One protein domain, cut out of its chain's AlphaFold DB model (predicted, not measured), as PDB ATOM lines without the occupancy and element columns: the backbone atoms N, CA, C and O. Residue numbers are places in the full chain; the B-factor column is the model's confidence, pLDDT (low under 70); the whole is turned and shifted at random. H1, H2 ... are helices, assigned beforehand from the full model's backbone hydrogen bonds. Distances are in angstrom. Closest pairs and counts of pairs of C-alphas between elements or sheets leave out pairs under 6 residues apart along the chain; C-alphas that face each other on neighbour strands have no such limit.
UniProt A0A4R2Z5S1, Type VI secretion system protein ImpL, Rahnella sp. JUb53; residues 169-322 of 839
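AT A GLANCE: This is residues 169 to 322 of the 839 residues of the protein "Type VI secretion system protein ImpL" of Rahnella sp. JUb53 (UniProt A0A4R2Z5S1). The longest helix, H2, runs through the core, with H1 and H5 along it in a bundle of three and H7 crossing it with its last residues. H3 and H4 pack at one end of H2 and the short H6 at the other, while a long loop, residues 276 to 304, reaches away from the helices and makes much of the length of the whole. The printed part has 154 residues with seven named helices, H1 to H7 in order along the chain, and no named strand; the class is all helix, and 89 residues lie in named helices. The whole is loose, with a radius of gyration of the C-alphas of 18.8 A, and the C-alphas span 65 by 32 by 29 A.

IN THESE COORDINATES: H2 is residues 184 to 205, 31.3 A from first to last C-alpha, from C-alpha 184 at (34.185, 23.334, -10.591) to C-alpha 205 at (23.607, 20.731, -39.942). H1, residues 169 to 181, comes before it, 18.7 A long, and begins with C-alpha 169 at (19.603, 10.327, -24.481). H5 is residues 250 to 265, 22.9 A long. H7, residues 305 to 322, is 25.7 A long and ends with C-alpha 322 at (22.125, 27.288, -26.711). H4 is residues 234 to 245, 16.4 A long. H3, residues 210 to 213, and H6, residues 272 to 275, have four residues each.

HOW THE PARTS SIT: H2 is the hub, touching the six other helices. H1, H2 and H5 form an up-and-down bundle, in which each helix runs against the one before it in the chain. H2 and H5 touch at a shallow tilt of 23 degrees, opposite ways, and their closest C-alphas, those of Ile 191 and Leu 261, are 6.8 A apart. H1 and H5 touch at a shallow tilt of 18 degrees, the same way, with the C-alphas of Ala 172 and Leu 260 closest at 6.5 A. H1 and H2 are a helical hairpin with a tilt of 24 degrees, but they only just touch, with 3 pairs of C-alphas within 8 A; of H1, residue 179 alone takes part, and the C-alphas of Phe 179 and Lys 187 are closest at 5.9 A. H7 touches H2 with residues 314 to 322 alone, at a steep tilt of 48 degrees, the same way; the C-alphas of Ala 195 and Ala 321 are closest at 5.0 A. H7 also touches H5, with residues 321 and 322 alone, where the C-alphas of Arg 258 and Gly 322 are closest at 5.5 A. H4 touches H2 at a steep tilt of 69.5 degrees, only just short of about perpendicular, and the C-alphas of Met 204 and Arg 242 are closest at 5.0 A. H3 and H2 only just touch, with 3 pairs of C-alphas within 8 A, those of Thr 200 and Leu 213 closest at 7.2 A. H6 touches H2 with the C-alphas of Ala 184 and Trp 273 closest at 4.2 A. H1 and H7 are apart. In H1, H2, H4, H5 and H7 every O i to N i+4 pair is within hydrogen-bond range; H3 and H6 are too short for such a pair.

THE WHOLE: The two C-alphas farthest apart, those of Pro 248 and Ala 292, are 66.9 A apart. Two links are long, H3 to H4 with 20 residues and H6 to H7 with 29; in the latter, residues 284 to 285 pair antiparallel with residues 298 to 299. The printed part has no cut. Its mean pLDDT is 90.2, and no printed residue is under 70.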
ATOM      1  N   ARG A 169      20.055  10.017 -25.845       90.00
ATOM      2  CA  ARG A 169      19.603  10.327 -24.481       90.00
ATOM      3  C   ARG A 169      20.491   9.649 -23.445       90.00
ATOM      4  O   ARG A 169      20.872  10.286 -22.478       90.00
ATOM      5  N   GLN A 170      20.910   8.411 -23.711       90.88
ATOM      6  CA  GLN A 170      21.832   7.689 -22.834       90.88
ATOM      7  C   GLN A 170      23.208   8.367 -22.764       90.88
ATOM      8  O   GLN A 170      23.775   8.455 -21.681       90.88
ATOM      9  N   ILE A 171      23.725   8.879 -23.888       90.19
ATOM     10  CA  ILE A 171      24.968   9.669 -23.890       90.19
ATOM     11  C   ILE A 171      24.790  10.955 -23.080       90.19
ATOM     12  O   ILE A 171      25.646  11.289 -22.267       90.19
ATOM     13  N   ALA A 172      23.673  11.665 -23.271       92.56
ATOM     14  CA  ALA A 172      23.385  12.887 -22.527       92.56
ATOM     15  C   ALA A 172      23.295  12.640 -21.011       92.56
ATOM     16  O   ALA A 172      23.840  13.426 -20.238       92.56
ATOM     17  N   ASP A 173      22.663  11.541 -20.592       92.81
ATOM     18  CA  ASP A 173      22.543  11.162 -19.182       92.81
ATOM     19  C   ASP A 173      23.908  10.765 -18.589       92.81
ATOM     20  O   ASP A 173      24.268  11.241 -17.516       92.81
ATOM     21  N   GLN A 174      24.725   9.989 -19.312       92.81
ATOM     22  CA  GLN A 174      26.094   9.652 -18.888       92.81
ATOM     23  C   GLN A 174      26.987  10.892 -18.756       92.81
ATOM     24  O   GLN A 174      27.758  11.007 -17.803       92.81
ATOM     25  N   TYR A 175      26.871  11.837 -19.690       94.81
ATOM     26  CA  TYR A 175      27.600  13.102 -19.631       94.81
ATOM     27  C   TYR A 175      27.156  13.954 -18.433       94.81
ATOM     28  O   TYR A 175      27.986  14.590 -17.783       94.81
ATOM     29  N   GLN A 176      25.861  13.934 -18.096       94.69
ATOM     30  CA  GLN A 176      25.337  14.594 -16.901       94.69
ATOM     31  C   GLN A 176      25.861  13.945 -15.608       94.69
ATOM     32  O   GLN A 176      26.295  14.663 -14.712       94.69
ATOM     33  N   GLU A 177      25.885  12.613 -15.509       94.19
ATOM     34  CA  GLU A 177      26.432  11.911 -14.335       94.19
ATOM     35  C   GLU A 177      27.917  12.238 -14.109       94.19
ATOM     36  O   GLU A 177      28.341  12.470 -12.974       94.19
ATOM     37  N   GLN A 178      28.709  12.307 -15.185       94.38
ATOM     38  CA  GLN A 178      30.109  12.738 -15.116       94.38
ATOM     39  C   GLN A 178      30.228  14.193 -14.648       94.38
ATOM     40  O   GLN A 178      31.073  14.503 -13.808       94.38
ATOM     41  N   PHE A 179      29.354  15.076 -15.137       95.25
ATOM     42  CA  PHE A 179      29.323  16.480 -14.731       95.25
ATOM     43  C   PHE A 179      28.994  16.648 -13.242       95.25
ATOM     44  O   PHE A 179      29.591  17.484 -12.567       95.25
ATOM     45  N   GLU A 180      28.073  15.850 -12.701       93.31
ATOM     46  CA  GLU A 180      27.697  15.910 -11.284       93.31
ATOM     47  C   GLU A 180      28.857  15.519 -10.351       93.31
ATOM     48  O   GLU A 180      28.967  16.068  -9.251       93.31
ATOM     49  N   GLN A 181      29.755  14.635 -10.804       94.00
ATOM     50  CA  GLN A 181      30.934  14.174 -10.056       94.00
ATOM     51  C   GLN A 181      32.177  15.061 -10.242       94.00
ATOM     52  O   GLN A 181      33.130  14.943  -9.470       94.00
ATOM     53  N   ALA A 182      32.179  15.933 -11.250       94.12
ATOM     54  CA  ALA A 182      33.308  16.786 -11.602       94.12
ATOM     55  C   ALA A 182      33.508  17.961 -10.621       94.12
ATOM     56  O   ALA A 182      32.563  18.467 -10.002       94.12
ATOM     57  N   ASP A 183      34.750  18.434 -10.505       94.44
ATOM     58  CA  ASP A 183      35.061  19.670  -9.780       94.44
ATOM     59  C   ASP A 183      34.642  20.924 -10.578       94.44
ATOM     60  O   ASP A 183      34.255  20.851 -11.744       94.44
ATOM     61  N   ALA A 184      34.662  22.104  -9.949       92.94
ATOM     62  CA  ALA A 184      34.185  23.334 -10.591       92.94
ATOM     63  C   ALA A 184      34.958  23.709 -11.886       92.94
ATOM     64  O   ALA A 184      34.302  24.036 -12.879       92.94
ATOM     65  N   PRO A 185      36.307  23.617 -11.946       92.88
ATOM     66  CA  PRO A 185      37.052  23.801 -13.195       92.88
ATOM     67  C   PRO A 185      36.689  22.783 -14.286       92.88
ATOM     68  O   PRO A 185      36.500  23.174 -15.438       92.88
ATOM     69  N   GLN A 186      36.548  21.497 -13.951       93.00
ATOM     70  CA  GLN A 186      36.151  20.462 -14.910       93.00
ATOM     71  C   GLN A 186      34.721  20.678 -15.409       93.00
ATOM     72  O   GLN A 186      34.478  20.559 -16.607       93.00
ATOM     73  N   LYS A 187      33.790  21.079 -14.533       95.00
ATOM     74  CA  LYS A 187      32.419  21.460 -14.913       95.00
ATOM     75  C   LYS A 187      32.410  22.566 -15.968       95.00
ATOM     76  O   LYS A 187      31.666  22.458 -16.944       95.00
ATOM     77  N   ARG A 188      33.264  23.589 -15.825       94.69
ATOM     78  CA  ARG A 188      33.439  24.628 -16.854       94.69
ATOM     79  C   ARG A 188      33.893  24.035 -18.176       94.69
ATOM     80  O   ARG A 188      33.263  24.303 -19.196       94.69
ATOM     81  N   THR A 189      34.950  23.226 -18.156       93.94
ATOM     82  CA  THR A 189      35.469  22.578 -19.364       93.94
ATOM     83  C   THR A 189      34.382  21.753 -20.043       93.94
ATOM     84  O   THR A 189      34.150  21.925 -21.231       93.94
ATOM     85  N   MET A 190      33.628  20.945 -19.294       94.75
ATOM     86  CA  MET A 190      32.536  20.138 -19.839       94.75
ATOM     87  C   MET A 190      31.416  20.983 -20.467       94.75
ATOM     88  O   MET A 190      30.886  20.608 -21.515       94.75
ATOM     89  N   ILE A 191      31.044  22.121 -19.870       95.56
ATOM     90  CA  ILE A 191      30.035  23.029 -20.441       95.56
ATOM     91  C   ILE A 191      30.545  23.669 -21.737       95.56
ATOM     92  O   ILE A 191      29.831  23.650 -22.740       95.56
ATOM     93  N   LEU A 192      31.775  24.192 -21.742       95.06
ATOM     94  CA  LEU A 192      32.376  24.818 -22.926       95.06
ATOM     95  C   LEU A 192      32.583  23.797 -24.048       95.06
ATOM     96  O   LEU A 192      32.162  24.012 -25.180       95.06
ATOM     97  N   THR A 193      33.118  22.619 -23.737       95.25
ATOM     98  CA  THR A 193      33.267  21.523 -24.699       95.25
ATOM     99  C   THR A 193      31.922  21.110 -25.309       95.25
ATOM    100  O   THR A 193      31.834  20.900 -26.524       95.25
ATOM    101  N   LEU A 194      30.850  21.051 -24.510       95.75
ATOM    102  CA  LEU A 194      29.500  20.798 -25.017       95.75
ATOM    103  C   LEU A 194      29.004  21.943 -25.918       95.75
ATOM    104  O   LEU A 194      28.443  21.679 -26.983       95.75
ATOM    105  N   ALA A 195      29.243  23.202 -25.537       96.25
ATOM    106  CA  ALA A 195      28.880  24.376 -26.331       96.25
ATOM    107  C   ALA A 195      29.599  24.399 -27.694       96.25
ATOM    108  O   ALA A 195      28.949  24.514 -28.737       96.25
ATOM    109  N   ARG A 196      30.919  24.180 -27.727       95.25
ATOM    110  CA  ARG A 196      31.712  24.078 -28.970       95.25
ATOM    111  C   ARG A 196      31.274  22.915 -29.843       95.25
ATOM    112  O   ARG A 196      31.179  23.055 -31.066       95.25
ATOM    113  N   THR A 197      30.945  21.783 -29.223       93.62
ATOM    114  CA  THR A 197      30.393  20.619 -29.922       93.62
ATOM    115  C   THR A 197      29.060  20.961 -30.582       93.62
ATOM    116  O   THR A 197      28.862  20.653 -31.756       93.62
ATOM    117  N   LEU A 198      28.161  21.650 -29.874       94.06
ATOM    118  CA  LEU A 198      26.888  22.131 -30.415       94.06
ATOM    119  C   LEU A 198      27.083  23.116 -31.572       94.06
ATOM    120  O   LEU A 198      26.438  22.963 -32.605       94.06
ATOM    121  N   ILE A 199      27.997  24.081 -31.443       93.81
ATOM    122  CA  ILE A 199      28.329  25.048 -32.503       93.81
ATOM    123  C   ILE A 199      28.873  24.333 -33.751       93.81
ATOM    124  O   ILE A 199      28.520  24.678 -34.881       93.81
ATOM    125  N   THR A 200      29.713  23.317 -33.562       92.38
ATOM    126  CA  THR A 200      30.288  22.516 -34.652       92.38
ATOM    127  C   THR A 200      29.236  21.627 -35.316       92.38
ATOM    128  O   THR A 200      29.127  21.624 -36.542       92.38
ATOM    129  N   LYS A 201      28.381  20.952 -34.538       91.62
ATOM    130  CA  LYS A 201      27.264  20.154 -35.069       91.62
ATOM    131  C   LYS A 201      26.196  21.023 -35.750       91.62
ATOM    132  O   LYS A 201      25.634  20.603 -36.755       91.62
ATOM    133  N   GLN A 202      25.952  22.245 -35.273       92.19
ATOM    134  CA  GLN A 202      25.072  23.208 -35.942       92.19
ATOM    135  C   GLN A 202      25.633  23.608 -37.316       92.19
ATOM    136  O   GLN A 202      24.901  23.600 -38.300       92.19
ATOM    137  N   ALA A 203      26.937  23.873 -37.417       91.81
ATOM    138  CA  ALA A 203      27.586  24.147 -38.700       91.81
ATOM    139  C   ALA A 203      27.538  22.945 -39.664       91.81
ATOM    140  O   ALA A 203      27.342  23.118 -40.869       91.81
ATOM    141  N   MET A 204      27.663  21.718 -39.140       91.38
ATOM    142  CA  MET A 204      27.453  20.486 -39.913       91.38
ATOM    143  C   MET A 204      26.005  20.378 -40.418       91.38
ATOM    144  O   MET A 204      25.773  20.031 -41.578       91.38
ATOM    145  N   TRP A 205      25.024  20.707 -39.575       90.12
ATOM    146  CA  TRP A 205      23.607  20.731 -39.942       90.12
ATOM    147  C   TRP A 205      23.304  21.772 -41.033       90.12
ATOM    148  O   TRP A 205      22.590  21.474 -41.990       90.12
ATOM    149  N   GLU A 206      23.931  22.949 -40.958       89.81
ATOM    150  CA  GLU A 206      23.850  24.030 -41.955       89.81
ATOM    151  C   GLU A 206      24.626  23.752 -43.256       89.81
ATOM    152  O   GLU A 206      24.587  24.565 -44.179       89.81
ATOM    153  N   LYS A 207      25.289  22.591 -43.368       87.50
ATOM    154  CA  LYS A 207      26.073  22.162 -44.541       87.50
ATOM    155  C   LYS A 207      27.237  23.100 -44.876       87.50
ATOM    156  O   LYS A 207      27.534  23.322 -46.052       87.50
ATOM    157  N   GLN A 208      27.919  23.622 -43.854       88.81
ATOM    158  CA  GLN A 208      29.186  24.331 -44.058       88.81
ATOM    159  C   GLN A 208      30.223  23.413 -44.737       88.81
ATOM    160  O   GLN A 208      30.196  22.189 -44.531       88.81
ATOM    161  N   PRO A 209      31.117  23.974 -45.573       88.38
ATOM    162  CA  PRO A 209      32.095  23.183 -46.307       88.38
ATOM    163  C   PRO A 209      33.087  22.508 -45.353       88.38
ATOM    164  O   PRO A 209      33.471  23.062 -44.323       88.38
ATOM    165  N   LEU A 210      33.557  21.319 -45.724       87.69
ATOM    166  CA  LEU A 210      34.437  20.478 -44.918       87.69
ATOM    167  C   LEU A 210      35.732  21.206 -44.555       87.69
ATOM    168  O   LEU A 210      36.187  21.099 -43.422       87.69
ATOM    169  N   SER A 211      36.261  22.035 -45.459       86.31
ATOM    170  CA  SER A 211      37.448  22.852 -45.188       86.31
ATOM    171  C   SER A 211      37.254  23.857 -44.043       86.31
ATOM    172  O   SER A 211      38.226  24.213 -43.393       86.31
ATOM    173  N   GLU A 212      36.026  24.338 -43.809       87.44
ATOM    174  CA  GLU A 212      35.694  25.219 -42.672       87.44
ATOM    175  C   GLU A 212      35.346  24.424 -41.410       87.44
ATOM    176  O   GLU A 212      35.584  24.886 -40.300       87.44
ATOM    177  N   LEU A 213      34.793  23.218 -41.552       89.19
ATOM    178  CA  LEU A 213      34.532  22.340 -40.411       89.19
ATOM    179  C   LEU A 213      35.829  21.760 -39.830       89.19
ATOM    180  O   LEU A 213      35.929  21.588 -38.622       89.19
ATOM    181  N   MET A 214      36.834  21.505 -40.671       87.12
ATOM    182  CA  MET A 214      38.138  20.974 -40.260       87.12
ATOM    183  C   MET A 214      39.013  21.975 -39.493       87.12
ATOM    184  O   MET A 214      39.982  21.557 -38.865       87.12
ATOM    185  N   THR A 215      38.708  23.277 -39.530       89.38
ATOM    186  CA  THR A 215      39.423  24.286 -38.725       89.38
ATOM    187  C   THR A 215      38.854  24.438 -37.315       89.38
ATOM    188  O   THR A 215      39.457  25.126 -36.492       89.38
ATOM    189  N   ARG A 216      37.699  23.825 -37.031       88.62
ATOM    190  CA  ARG A 216      37.048  23.850 -35.715       88.62
ATOM    191  C   ARG A 216      37.610  22.757 -34.808       88.62
ATOM    192  O   ARG A 216      38.213  21.794 -35.281       88.62
ATOM    193  N   GLU A 217      37.392  22.899 -33.502       86.25
ATOM    194  CA  GLU A 217      37.783  21.867 -32.541       86.25
ATOM    195  C   GLU A 217      37.062  20.536 -32.833       86.25
ATOM    196  O   GLU A 217      35.865  20.535 -33.152       86.25
ATOM    197  N   PRO A 218      37.775  19.398 -32.743       84.00
ATOM    198  CA  PRO A 218      37.183  18.091 -32.976       84.00
ATOM    199  C   PRO A 218      36.147  17.777 -31.897       84.00
ATOM    200  O   PRO A 218      36.325  18.092 -30.721       84.00
ATOM    201  N   VAL A 219      35.065  17.116 -32.304       86.56
ATOM    202  CA  VAL A 219      34.041  16.652 -31.367       86.56
ATOM    203  C   VAL A 219      34.650  15.553 -30.484       86.56
ATOM    204  O   VAL A 219      35.179  14.581 -31.031       86.56
ATOM    205  N   PRO A 220      34.576  15.671 -29.147       87.44
ATOM    206  CA  PRO A 220      35.095  14.656 -28.239       87.44
ATOM    207  C   PRO A 220      34.426  13.301 -28.453       87.44
ATOM    208  O   PRO A 220      33.259  13.225 -28.851       87.44
ATOM    209  N   ALA A 221      35.147  12.224 -28.141       82.75
ATOM    210  CA  ALA A 221      34.634  10.867 -28.299       82.75
ATOM    211  C   ALA A 221      33.369  10.627 -27.456       82.75
ATOM    212  O   ALA A 221      32.468   9.926 -27.911       82.75
ATOM    213  N   GLU A 222      33.258  11.261 -26.283       84.50
ATOM    214  CA  GLU A 222      32.105  11.142 -25.382       84.50
ATOM    215  C   GLU A 222      30.822  11.740 -25.979       84.50
ATOM    216  O   GLU A 222      29.725  11.276 -25.685       84.50
ATOM    217  N   LEU A 223      30.953  12.756 -26.838       86.25
ATOM    218  CA  LEU A 223      29.839  13.449 -27.501       86.25
ATOM    219  C   LEU A 223      29.722  13.079 -28.993       86.25
ATOM    220  O   LEU A 223      28.903  13.649 -29.736       86.25
ATOM    221  N   SER A 224      30.543  12.133 -29.456       85.88
ATOM    222  CA  SER A 224      30.495  11.626 -30.821       85.88
ATOM    223  C   SER A 224      29.301  10.692 -30.997       85.88
ATOM    224  O   SER A 224      29.025   9.812 -30.187       85.88
ATOM    225  N   LEU A 225      28.567  10.894 -32.091       79.12
ATOM    226  CA  LEU A 225      27.337  10.157 -32.405       79.12
ATOM    227  C   LEU A 225      27.521   9.233 -33.610       79.12
ATOM    228  O   LEU A 225      26.547   8.797 -34.222       79.12
ATOM    229  N   THR A 226      28.775   8.949 -33.975       83.69
ATOM    230  CA  THR A 226      29.100   8.110 -35.132       83.69
ATOM    231  C   THR A 226      28.867   6.626 -34.881       83.69
ATOM    232  O   THR A 226      28.544   5.895 -35.818       83.69
ATOM    233  N   GLY A 227      29.005   6.170 -33.632       79.69
ATOM    234  CA  GLY A 227      28.923   4.748 -33.284       79.69
ATOM    235  C   GLY A 227      30.109   3.950 -33.799       79.69
ATOM    236  O   GLY A 227      30.027   2.729 -33.841       79.69
ATOM    237  N   ALA A 228      31.179   4.618 -34.236       80.88
ATOM    238  CA  ALA A 228      32.327   3.958 -34.826       80.88
ATOM    239  C   ALA A 228      33.015   3.049 -33.800       80.88
ATOM    240  O   ALA A 228      33.402   3.483 -32.719       80.88
ATOM    241  N   THR A 229      33.190   1.780 -34.165       72.94
ATOM    242  CA  THR A 229      33.841   0.766 -33.309       72.94
ATOM    243  C   THR A 229      35.354   0.977 -33.169       72.94
ATOM    244  O   THR A 229      35.987   0.415 -32.278       72.94
ATOM    245  N   LEU A 230      35.941   1.794 -34.050       78.06
ATOM    246  CA  LEU A 230      37.354   2.158 -34.087       78.06
ATOM    247  C   LEU A 230      37.485   3.681 -34.137       78.06
ATOM    248  O   LEU A 230      36.657   4.357 -34.750       78.06
ATOM    249  N   ALA A 231      38.552   4.211 -33.536       80.00
ATOM    250  CA  ALA A 231      38.878   5.629 -33.615       80.00
ATOM    251  C   ALA A 231      39.081   6.046 -35.081       80.00
ATOM    252  O   ALA A 231      39.931   5.495 -35.786       80.00
ATOM    253  N   LEU A 232      38.279   7.006 -35.535       82.56
ATOM    254  CA  LEU A 232      38.305   7.496 -36.907       82.56
ATOM    255  C   LEU A 232      39.305   8.652 -37.062       82.56
ATOM    256  O   LEU A 232      39.467   9.453 -36.139       82.56
ATOM    257  N   PRO A 233      39.944   8.802 -38.238       86.94
ATOM    258  CA  PRO A 233      40.653  10.026 -38.587       86.94
ATOM    259  C   PRO A 233      39.718  11.248 -38.505       86.94
ATOM    260  O   PRO A 233      38.558  11.134 -38.909       86.94
ATOM    261  N   PRO A 234      40.201  12.434 -38.080       85.50
ATOM    262  CA  PRO A 234      39.352  13.613 -37.870       85.50
ATOM    263  C   PRO A 234      38.511  14.008 -39.092       85.50
ATOM    264  O   PRO A 234      37.337  14.344 -38.969       85.50
ATOM    265  N   SER A 235      39.085  13.913 -40.296       85.81
ATOM    266  CA  SER A 235      38.385  14.228 -41.546       85.81
ATOM    267  C   SER A 235      37.267  13.228 -41.863       85.81
ATOM    268  O   SER A 235      36.213  13.625 -42.356       85.81
ATOM    269  N   GLN A 236      37.457  11.942 -41.547       87.06
ATOM    270  CA  GLN A 236      36.419  10.920 -41.701       87.06
ATOM    271  C   GLN A 236      35.288  11.121 -40.702       87.06
ATOM    272  O   GLN A 236      34.119  11.008 -41.066       87.06
ATOM    273  N   ASP A 237      35.646  11.406 -39.451       88.56
ATOM    274  CA  ASP A 237      34.694  11.576 -38.363       88.56
ATOM    275  C   ASP A 237      33.765  12.765 -38.628       88.56
ATOM    276  O   ASP A 237      32.549  12.612 -38.562       88.56
ATOM    277  N   VAL A 238      34.301  13.911 -39.065       89.62
ATOM    278  CA  VAL A 238      33.495  15.090 -39.431       89.62
ATOM    279  C   VAL A 238      32.518  14.784 -40.570       89.62
ATOM    280  O   VAL A 238      31.344  15.151 -40.484       89.62
ATOM    281  N   VAL A 239      32.969  14.092 -41.626       89.31
ATOM    282  CA  VAL A 239      32.097  13.705 -42.750       89.31
ATOM    283  C   VAL A 239      30.995  12.759 -42.283       89.31
ATOM    284  O   VAL A 239      29.829  12.954 -42.630       89.31
ATOM    285  N   LEU A 240      31.346  11.761 -41.470       88.50
ATOM    286  CA  LEU A 240      30.391  10.795 -40.947       88.50
ATOM    287  C   LEU A 240      29.371  11.470 -40.024       88.50
ATOM    288  O   LEU A 240      28.172  11.277 -40.204       88.50
ATOM    289  N   GLN A 241      29.816  12.311 -39.088       89.44
ATOM    290  CA  GLN A 241      28.935  13.074 -38.205       89.44
ATOM    291  C   GLN A 241      27.981  13.972 -38.990       89.44
ATOM    292  O   GLN A 241      26.780  13.966 -38.719       89.44
ATOM    293  N   ARG A 242      28.485  14.699 -39.995       90.88
ATOM    294  CA  ARG A 242      27.647  15.542 -40.853       90.88
ATOM    295  C   ARG A 242      26.601  14.716 -41.593       90.88
ATOM    296  O   ARG A 242      25.428  15.074 -41.565       90.88
ATOM    297  N   ALA A 243      26.998  13.608 -42.214       88.00
ATOM    298  CA  ALA A 243      26.083  12.756 -42.968       88.00
ATOM    299  C   ALA A 243      24.989  12.144 -42.072       88.00
ATOM    300  O   ALA A 243      23.827  12.080 -42.472       88.00
ATOM    301  N   LEU A 244      25.334  11.759 -40.838       87.12
ATOM    302  CA  LEU A 244      24.381  11.254 -39.844       87.12
ATOM    303  C   LEU A 244      23.422  12.331 -39.342       87.12
ATOM    304  O   LEU A 244      22.233  12.062 -39.200       87.12
ATOM    305  N   LEU A 245      23.910  13.554 -39.130       88.81
ATOM    306  CA  LEU A 245      23.057  14.685 -38.771       88.81
ATOM    307  C   LEU A 245      22.042  15.003 -39.874       88.81
ATOM    308  O   LEU A 245      20.956  15.453 -39.561       88.81
ATOM    309  N   GLN A 246      22.333  14.738 -41.149       86.81
ATOM    310  CA  GLN A 246      21.376  14.973 -42.242       86.81
ATOM    311  C   GLN A 246      20.292  13.877 -42.366       86.81
ATOM    312  O   GLN A 246      19.365  14.020 -43.167       86.81
ATOM    313  N   GLN A 247      20.380  12.779 -41.601       84.94
ATOM    314  CA  GLN A 247      19.362  11.723 -41.569       84.94
ATOM    315  C   GLN A 247      18.156  12.110 -40.687       84.94
ATOM    316  O   GLN A 247      18.281  12.948 -39.788       84.94
ATOM    317  N   PRO A 248      16.970  11.498 -40.897       78.56
ATOM    318  CA  PRO A 248      15.826  11.690 -40.005       78.56
ATOM    319  C   PRO A 248      16.203  11.322 -38.561       78.56
ATOM    320  O   PRO A 248      16.580  10.186 -38.288       78.56
ATOM    321  N   GLY A 249      16.122  12.301 -37.653       77.69
ATOM    322  CA  GLY A 249      16.562  12.193 -36.255       77.69
ATOM    323  C   GLY A 249      17.768  13.070 -35.888       77.69
ATOM    324  O   GLY A 249      17.996  13.305 -34.706       77.69
ATOM    325  N   GLY A 250      18.507  13.628 -36.855       82.88
ATOM    326  CA  GLY A 250      19.629  14.534 -36.561       82.88
ATOM    327  C   GLY A 250      19.220  15.852 -35.883       82.88
ATOM    328  O   GLY A 250      19.937  16.355 -35.023       82.88
ATOM    329  N   GLU A 251      18.025  16.369 -36.182       85.88
ATOM    330  CA  GLU A 251      17.457  17.536 -35.486       85.88
ATOM    331  C   GLU A 251      17.137  17.232 -34.011       85.88
ATOM    332  O   GLU A 251      17.376  18.066 -33.131       85.88
ATOM    333  N   GLU A 252      16.665  16.013 -33.713       87.44
ATOM    334  CA  GLU A 252      16.446  15.561 -32.332       87.44
ATOM    335  C   GLU A 252      17.776  15.529 -31.570       87.44
ATOM    336  O   GLU A 252      17.823  15.952 -30.417       87.44
ATOM    337  N   GLN A 253      18.878  15.131 -32.218       86.81
ATOM    338  CA  GLN A 253      20.201  15.121 -31.584       86.81
ATOM    339  C   GLN A 253      20.639  16.519 -31.129       86.81
ATOM    340  O   GLN A 253      21.075  16.685 -29.990       86.81
ATOM    341  N   LEU A 254      20.495  17.531 -31.991       90.75
ATOM    342  CA  LEU A 254      20.804  18.920 -31.633       90.75
ATOM    343  C   LEU A 254      19.902  19.428 -30.503       90.75
ATOM    344  O   LEU A 254      20.368  20.143 -29.619       90.75
ATOM    345  N   THR A 255      18.625  19.043 -30.517       92.12
ATOM    346  CA  THR A 255      17.655  19.439 -29.486       92.12
ATOM    347  C   THR A 255      18.010  18.841 -28.124       92.12
ATOM    348  O   THR A 255      18.123  19.585 -27.153       92.12
ATOM    349  N   VAL A 256      18.301  17.535 -28.054       93.12
ATOM    350  CA  VAL A 256      18.689  16.850 -26.805       93.12
ATOM    351  C   VAL A 256      19.977  17.435 -26.219       93.12
ATOM    352  O   VAL A 256      20.061  17.654 -25.012       93.12
ATOM    353  N   LEU A 257      20.976  17.735 -27.058       93.75
ATOM    354  CA  LEU A 257      22.229  18.339 -26.594       93.75
ATOM    355  C   LEU A 257      22.044  19.792 -26.124       93.75
ATOM    356  O   LEU A 257      22.676  20.195 -25.149       93.75
ATOM    357  N   ARG A 258      21.161  20.577 -26.758       94.88
ATOM    358  CA  ARG A 258      20.807  21.932 -26.289       94.88
ATOM    359  C   ARG A 258      20.070  21.902 -24.956       94.88
ATOM    360  O   ARG A 258      20.385  22.693 -24.071       94.88
ATOM    361  N   GLU A 259      19.128  20.976 -24.792       94.31
ATOM    362  CA  GLU A 259      18.439  20.755 -23.519       94.31
ATOM    363  C   GLU A 259      19.412  20.310 -22.424       94.31
ATOM    364  O   GLU A 259      19.311  20.776 -21.290       94.31
ATOM    365  N   LEU A 260      20.384  19.450 -22.753       95.31
ATOM    366  CA  LEU A 260      21.468  19.091 -21.841       95.31
ATOM    367  C   LEU A 260      22.283  20.327 -21.443       95.31
ATOM    368  O   LEU A 260      22.423  20.575 -20.252       95.31
ATOM    369  N   LEU A 261      22.744  21.142 -22.402       96.25
ATOM    370  CA  LEU A 261      23.483  22.379 -22.112       96.25
ATOM    371  C   LEU A 261      22.686  23.299 -21.176       96.25
ATOM    372  O   LEU A 261      23.225  23.779 -20.181       96.25
ATOM    373  N   GLY A 262      21.392  23.490 -21.449       94.81
ATOM    374  CA  GLY A 262      20.498  24.259 -20.583       94.81
ATOM    375  C   GLY A 262      20.386  23.677 -19.171       94.81
ATOM    376  O   GLY A 262      20.447  24.428 -18.200       94.81
ATOM    377  N   ARG A 263      20.264  22.350 -19.024       94.44
ATOM    378  CA  ARG A 263      20.241  21.683 -17.709       94.44
ATOM    379  C   ARG A 263      21.555  21.858 -16.949       94.44
ATOM    380  O   ARG A 263      21.508  22.205 -15.775       94.44
ATOM    381  N   LEU A 264      22.703  21.662 -17.603       94.94
ATOM    382  CA  LEU A 264      24.020  21.781 -16.968       94.94
ATOM    383  C   LEU A 264      24.296  23.218 -16.511       94.94
ATOM    384  O   LEU A 264      24.659  23.432 -15.357       94.94
ATOM    385  N   VAL A 265      24.048  24.211 -17.372       94.62
ATOM    386  CA  VAL A 265      24.245  25.633 -17.038       94.62
ATOM    387  C   VAL A 265      23.337  26.072 -15.885       94.62
ATOM    388  O   VAL A 265      23.790  26.777 -14.989       94.62
ATOM    389  N   ASN A 266      22.075  25.628 -15.875       93.81
ATOM    390  CA  ASN A 266      21.109  25.982 -14.830       93.81
ATOM    391  C   ASN A 266      21.204  25.103 -13.565       93.81
ATOM    392  O   ASN A 266      20.450  25.323 -12.621       93.81
ATOM    393  N   SER A 267      22.088  24.099 -13.530       92.00
ATOM    394  CA  SER A 267      22.236  23.203 -12.370       92.00
ATOM    395  C   SER A 267      22.884  23.881 -11.157       92.00
ATOM    396  O   SER A 267      22.693  23.430 -10.028       92.00
ATOM    397  N   ASP A 268      23.616  24.976 -11.382       88.88
ATOM    398  CA  ASP A 268      24.358  25.714 -10.365       88.88
ATOM    399  C   ASP A 268      23.918  27.193 -10.312       88.88
ATOM    400  O   ASP A 268      24.406  28.013 -11.095       88.88
ATOM    401  N   PRO A 269      23.044  27.569  -9.358       85.12
ATOM    402  CA  PRO A 269      22.578  28.951  -9.189       85.12
ATOM    403  C   PRO A 269      23.666  29.948  -8.749       85.12
ATOM    404  O   PRO A 269      23.515  31.172  -8.888       85.12
ATOM    405  N   GLN A 270      24.755  29.450  -8.152       84.50
ATOM    406  CA  GLN A 270      25.893  30.272  -7.732       84.50
ATOM    407  C   GLN A 270      26.923  30.430  -8.851       84.50
ATOM    408  O   GLN A 270      27.763  31.329  -8.775       84.50
ATOM    409  N   THR A 271      26.822  29.629  -9.917       90.62
ATOM    410  CA  THR A 271      27.733  29.629 -11.071       90.62
ATOM    411  C   THR A 271      29.200  29.493 -10.654       90.62
ATOM    412  O   THR A 271      30.089  30.118 -11.233       90.62
ATOM    413  N   GLU A 272      29.466  28.677  -9.629       90.81
ATOM    414  CA  GLU A 272      30.808  28.426  -9.100       90.81
ATOM    415  C   GLU A 272      31.726  27.844 -10.171       90.81
ATOM    416  O   GLU A 272      32.904  28.196 -10.224       90.81
ATOM    417  N   TRP A 273      31.182  27.023 -11.075       93.31
ATOM    418  CA  TRP A 273      31.920  26.509 -12.230       93.31
ATOM    419  C   TRP A 273      32.481  27.636 -13.114       93.31
ATOM    420  O   TRP A 273      33.609  27.544 -13.592       93.31
ATOM    421  N   LEU A 274      31.738  28.732 -13.296       93.12
ATOM    422  CA  LEU A 274      32.131  29.825 -14.188       93.12
ATOM    423  C   LEU A 274      33.229  30.699 -13.569       93.12
ATOM    424  O   LEU A 274      34.136  31.147 -14.268       93.12
ATOM    425  N   VAL A 275      33.173  30.904 -12.250       92.44
ATOM    426  CA  VAL A 275      34.138  31.725 -11.493       92.44
ATOM    427  C   VAL A 275      35.291  30.922 -10.879       92.44
ATOM    428  O   VAL A 275      36.153  31.499 -10.210       92.44
ATOM    429  N   ALA A 276      35.325  29.603 -11.093       90.69
ATOM    430  CA  ALA A 276      36.414  28.735 -10.656       90.69
ATOM    431  C   ALA A 276      37.752  29.214 -11.247       90.69
ATOM    432  O   ALA A 276      37.772  29.595 -12.414       90.69
ATOM    433  N   PRO A 277      38.882  29.186 -10.521       86.00
ATOM    434  CA  PRO A 277      40.159  29.681 -11.039       86.00
ATOM    435  C   PRO A 277      40.534  29.072 -12.403       86.00
ATOM    436  O   PRO A 277      40.245  27.906 -12.678       86.00
ATOM    437  N   SER A 278      41.157  29.867 -13.272       84.12
ATOM    438  CA  SER A 278      41.788  29.386 -14.509       84.12
ATOM    439  C   SER A 278      43.306  29.457 -14.366       84.12
ATOM    440  O   SER A 278      43.807  30.437 -13.812       84.12
ATOM    441  N   GLU A 279      44.020  28.435 -14.844       81.19
ATOM    442  CA  GLU A 279      45.492  28.404 -14.864       81.19
ATOM    443  C   GLU A 279      46.077  29.297 -15.971       81.19
ATOM    444  O   GLU A 279      47.208  29.761 -15.849       81.19
ATOM    445  N   ASP A 280      45.291  29.603 -17.009       86.44
ATOM    446  CA  ASP A 280      45.729  30.396 -18.166       86.44
ATOM    447  C   ASP A 280      45.884  31.895 -17.853       86.44
ATOM    448  O   ASP A 280      46.527  32.638 -18.597       86.44
ATOM    449  N   LEU A 281      45.275  32.360 -16.757       90.31
ATOM    450  CA  LEU A 281      45.264  33.766 -16.362       90.31
ATOM    451  C   LEU A 281      46.161  33.988 -15.147       90.31
ATOM    452  O   LEU A 281      46.014  33.331 -14.117       90.31
ATOM    453  N   THR A 282      47.045  34.983 -15.228       90.62
ATOM    454  CA  THR A 282      47.955  35.294 -14.122       90.62
ATOM    455  C   THR A 282      47.178  35.826 -12.914       90.62
ATOM    456  O   THR A 282      46.447  36.814 -13.055       90.62
ATOM    457  N   PRO A 283      47.315  35.210 -11.725       93.25
ATOM    458  CA  PRO A 283      46.700  35.721 -10.509       93.25
ATOM    459  C   PRO A 283      47.384  37.016 -10.061       93.25
ATOM    460  O   PRO A 283      48.579  37.206 -10.277       93.25
ATOM    461  N   VAL A 284      46.621  37.884  -9.401       94.62
ATOM    462  CA  VAL A 284      47.129  39.111  -8.778       94.62
ATOM    463  C   VAL A 284      47.437  38.797  -7.321       94.62
ATOM    464  O   VAL A 284      46.528  38.456  -6.560       94.62
ATOM    465  N   ASN A 285      48.697  38.910  -6.914       94.00
ATOM    466  CA  ASN A 285      49.122  38.631  -5.547       94.00
ATOM    467  C   ASN A 285      49.291  39.928  -4.762       94.00
ATOM    468  O   ASN A 285      49.704  40.956  -5.298       94.00
ATOM    469  N   LEU A 286      49.048  39.874  -3.452       91.00
ATOM    470  CA  LEU A 286      49.347  41.013  -2.586       91.00
ATOM    471  C   LEU A 286      50.844  41.376  -2.614       91.00
ATOM    472  O   LEU A 286      51.210  42.553  -2.570       91.00
ATOM    473  N   THR A 287      51.709  40.370  -2.769       90.62
ATOM    474  CA  THR A 287      53.167  40.518  -2.860       90.62
ATOM    475  C   THR A 287      53.638  41.292  -4.089       90.62
ATOM    476  O   THR A 287      54.742  41.832  -4.063       90.62
ATOM    477  N   ASP A 288      52.809  41.404  -5.132       91.31
ATOM    478  CA  ASP A 288      53.127  42.196  -6.328       91.31
ATOM    479  C   ASP A 288      53.210  43.698  -5.989       91.31
ATOM    480  O   ASP A 288      53.959  44.453  -6.610       91.31
ATOM    481  N   PHE A 289      52.480  44.124  -4.949       90.81
ATOM    482  CA  PHE A 289      52.499  45.489  -4.416       90.81
ATOM    483  C   PHE A 289      53.350  45.597  -3.147       90.81
ATOM    484  O   PHE A 289      54.032  46.603  -2.944       90.81
ATOM    485  N   LEU A 290      53.333  44.559  -2.305       87.62
ATOM    486  CA  LEU A 290      54.023  44.486  -1.018       87.62
ATOM    487  C   LEU A 290      54.977  43.282  -0.949       87.62
ATOM    488  O   LEU A 290      54.653  42.290  -0.294       87.62
ATOM    489  N   PRO A 291      56.185  43.357  -1.533       83.50
ATOM    490  CA  PRO A 291      57.114  42.222  -1.550       83.50
ATOM    491  C   PRO A 291      57.521  41.709  -0.159       83.50
ATOM    492  O   PRO A 291      57.902  40.552  -0.018       83.50
ATOM    493  N   ALA A 292      57.449  42.564   0.866       79.88
ATOM    494  CA  ALA A 292      57.785  42.230   2.250       79.88
ATOM    495  C   ALA A 292      56.609  41.650   3.062       79.88
ATOM    496  O   ALA A 292      56.789  41.316   4.232       79.88
ATOM    497  N   SER A 293      55.402  41.558   2.488       84.00
ATOM    498  CA  SER A 293      54.253  40.980   3.191       84.00
ATOM    499  C   SER A 293      54.392  39.458   3.311       84.00
ATOM    500  O   SER A 293      54.765  38.772   2.361       84.00
ATOM    501  N   ALA A 294      54.064  38.926   4.490       81.94
ATOM    502  CA  ALA A 294      53.954  37.486   4.727       81.94
ATOM    503  C   ALA A 294      52.591  36.911   4.288       81.94
ATOM    504  O   ALA A 294      52.410  35.690   4.274       81.94
ATOM    505  N   ASP A 295      51.631  37.777   3.961       85.19
ATOM    506  CA  ASP A 295      50.288  37.397   3.551       85.19
ATOM    507  C   ASP A 295      50.291  36.917   2.092       85.19
ATOM    508  O   ASP A 295      50.780  37.587   1.182       85.19
ATOM    509  N   LYS A 296      49.738  35.720   1.879       85.75
ATOM    510  CA  LYS A 296      49.654  35.051   0.574       85.75
ATOM    511  C   LYS A 296      48.287  35.228  -0.083       85.75
ATOM    512  O   LYS A 296      47.926  34.447  -0.963       85.75
ATOM    513  N   THR A 297      47.504  36.208   0.363       90.69
ATOM    514  CA  THR A 297      46.225  36.542  -0.258       90.69
ATOM    515  C   THR A 297      46.443  36.868  -1.734       90.69
ATOM    516  O   THR A 297      47.259  37.718  -2.101       90.69
ATOM    517  N   TYR A 298      45.699  36.168  -2.586       92.38
ATOM    518  CA  TYR A 298      45.729  36.342  -4.027       92.38
ATOM    519  C   TYR A 298      44.309  36.460  -4.573       92.38
ATOM    520  O   TYR A 298      43.340  35.953  -3.999       92.38
ATOM    521  N   LEU A 299      44.197  37.127  -5.712       93.81
ATOM    522  CA  LEU A 299      42.980  37.259  -6.487       93.81
ATOM    523  C   LEU A 299      43.174  36.499  -7.800       93.81
ATOM    524  O   LEU A 299      44.135  36.742  -8.529       93.81
ATOM    525  N   SER A 300      42.268  35.569  -8.111       93.12
ATOM    526  CA  SER A 300      42.308  34.849  -9.391       93.12
ATOM    527  C   SER A 300      42.290  35.827 -10.570       93.12
ATOM    528  O   SER A 300      41.537  36.806 -10.552       93.12
ATOM    529  N   GLY A 301      43.061  35.520 -11.618       93.19
ATOM    530  CA  GLY A 301      43.120  36.314 -12.846       93.19
ATOM    531  C   GLY A 301      41.756  36.520 -13.519       93.19
ATOM    532  O   GLY A 301      41.582  37.488 -14.252       93.19
ATOM    533  N   LEU A 302      40.743  35.703 -13.208       92.88
ATOM    534  CA  LEU A 302      39.374  35.872 -13.714       92.88
ATOM    535  C   LEU A 302      38.689  37.172 -13.276       92.88
ATOM    536  O   LEU A 302      37.817  37.676 -13.977       92.88
ATOM    537  N   TRP A 303      39.081  37.746 -12.137       94.88
ATOM    538  CA  TRP A 303      38.473  38.978 -11.618       94.88
ATOM    539  C   TRP A 303      39.079  40.259 -12.222       94.88
ATOM    540  O   TRP A 303      38.626  41.374 -11.921       94.88
ATOM    541  N   THR A 304      40.094  40.109 -13.075       95.12
ATOM    542  CA  THR A 304      40.781  41.192 -13.793       95.12
ATOM    543  C   THR A 304      40.010  41.619 -15.047       95.12
ATOM    544  O   THR A 304      38.994  41.018 -15.415       95.12
ATOM    545  N   LEU A 305      40.486  42.669 -15.717       94.12
ATOM    546  CA  LEU A 305      39.934  43.107 -16.997       94.12
ATOM    547  C   LEU A 305      40.099  42.024 -18.080       94.12
ATOM    548  O   LEU A 305      39.158  41.743 -18.819       94.12
ATOM    549  N   GLN A 306      41.255  41.350 -18.118       93.12
ATOM    550  CA  GLN A 306      41.498  40.223 -19.026       93.12
ATOM    551  C   GLN A 306      40.555  39.052 -18.724       93.12
ATOM    552  O   GLN A 306      39.955  38.488 -19.635       93.12
ATOM    553  N   GLY A 307      40.358  38.733 -17.443       93.69
ATOM    554  CA  GLY A 307      39.407  37.706 -17.019       93.69
ATOM    555  C   GLY A 307      37.956  38.016 -17.392       93.69
ATOM    556  O   GLY A 307      37.190  37.111 -17.707       93.69
ATOM    557  N   THR A 308      37.587  39.298 -17.439       93.62
ATOM    558  CA  THR A 308      36.259  39.726 -17.903       93.62
ATOM    559  C   THR A 308      36.068  39.482 -19.395       93.62
ATOM    560  O   THR A 308      34.995  39.036 -19.796       93.62
ATOM    561  N   ALA A 309      37.097  39.723 -20.211       93.31
ATOM    562  CA  ALA A 309      37.055  39.389 -21.633       93.31
ATOM    563  C   ALA A 309      36.901  37.874 -21.849       93.31
ATOM    564  O   ALA A 309      36.105  37.457 -22.688       93.31
ATOM    565  N   GLU A 310      37.595  37.065 -21.047       94.12
ATOM    566  CA  GLU A 310      37.510  35.603 -21.105       94.12
ATOM    567  C   GLU A 310      36.120  35.085 -20.690       94.12
ATOM    568  O   GLU A 310      35.507  34.295 -21.403       94.12
ATOM    569  N   ILE A 311      35.555  35.595 -19.590       94.19
ATOM    570  CA  ILE A 311      34.192  35.238 -19.167       94.19
ATOM    571  C   ILE A 311      33.166  35.666 -20.213       94.19
ATOM    572  O   ILE A 311      32.260  34.896 -20.522       94.19
ATOM    573  N   GLN A 312      33.306  36.860 -20.794       94.06
ATOM    574  CA  GLN A 312      32.416  37.306 -21.862       94.06
ATOM    575  C   GLN A 312      32.496  36.378 -23.081       94.06
ATOM    576  O   GLN A 312      31.463  36.020 -23.644       94.06
ATOM    577  N   HIS A 313      33.701  35.929 -23.442       94.25
ATOM    578  CA  HIS A 313      33.898  34.955 -24.510       94.25
ATOM    579  C   HIS A 313      33.172  33.631 -24.223       94.25
ATOM    580  O   HIS A 313      32.427  33.147 -25.076       94.25
ATOM    581  N   TRP A 314      33.306  33.092 -23.008       95.06
ATOM    582  CA  TRP A 314      32.597  31.881 -22.575       95.06
ATOM    583  C   TRP A 314      31.073  32.046 -22.605       95.06
ATOM    584  O   TRP A 314      30.360  31.166 -23.086       95.06
ATOM    585  N   LEU A 315      30.561  33.180 -22.123       95.00
ATOM    586  CA  LEU A 315      29.129  33.485 -22.134       95.00
ATOM    587  C   LEU A 315      28.575  33.542 -23.562       95.00
ATOM    588  O   LEU A 315      27.520  32.966 -23.842       95.00
ATOM    589  N   ASP A 316      29.287  34.206 -24.471       94.88
ATOM    590  CA  ASP A 316      28.875  34.336 -25.867       94.88
ATOM    591  C   ASP A 316      28.923  32.988 -26.605       94.88
ATOM    592  O   ASP A 316      28.011  32.681 -27.378       94.88
ATOM    593  N   GLU A 317      29.912  32.140 -26.307       95.00
ATOM    594  CA  GLU A 317      29.998  30.768 -26.821       95.00
ATOM    595  C   GLU A 317      28.797  29.916 -26.369       95.00
ATOM    596  O   GLU A 317      28.125  29.283 -27.189       95.00
ATOM    597  N   ILE A 318      28.454  29.958 -25.079       95.81
ATOM    598  CA  ILE A 318      27.321  29.208 -24.513       95.81
ATOM    599  C   ILE A 318      25.989  29.675 -25.112       95.81
ATOM    600  O   ILE A 318      25.137  28.850 -25.454       95.81
ATOM    601  N   ARG A 319      25.801  30.987 -25.286       93.81
ATOM    602  CA  ARG A 319      24.592  31.553 -25.910       93.81
ATOM    603  C   ARG A 319      24.453  31.138 -27.365       93.81
ATOM    604  O   ARG A 319      23.367  30.735 -27.783       93.81
ATOM    605  N   LEU A 320      25.546  31.215 -28.123       94.00
ATOM    606  CA  LEU A 320      25.566  30.804 -29.523       94.00
ATOM    607  C   LEU A 320      25.195  29.319 -29.662       94.00
ATOM    608  O   LEU A 320      24.398  28.963 -30.529       94.00
ATOM    609  N   ALA A 321      25.715  28.463 -28.776       94.81
ATOM    610  CA  ALA A 321      25.394  27.039 -28.738       94.81
ATOM    611  C   ALA A 321      23.937  26.754 -28.322       94.81
ATOM    612  O   ALA A 321      23.256  25.914 -28.924       94.81
ATOM    613  N   GLY A 322      23.453  27.463 -27.298       90.38
ATOM    614  CA  GLY A 322      22.125  27.288 -26.711       90.38
ATOM    615  C   GLY A 322      20.972  27.719 -27.618       90.38
ATOM    616  O   GLY A 322      19.868  27.175 -27.499       90.38
TER     617      GLY A 322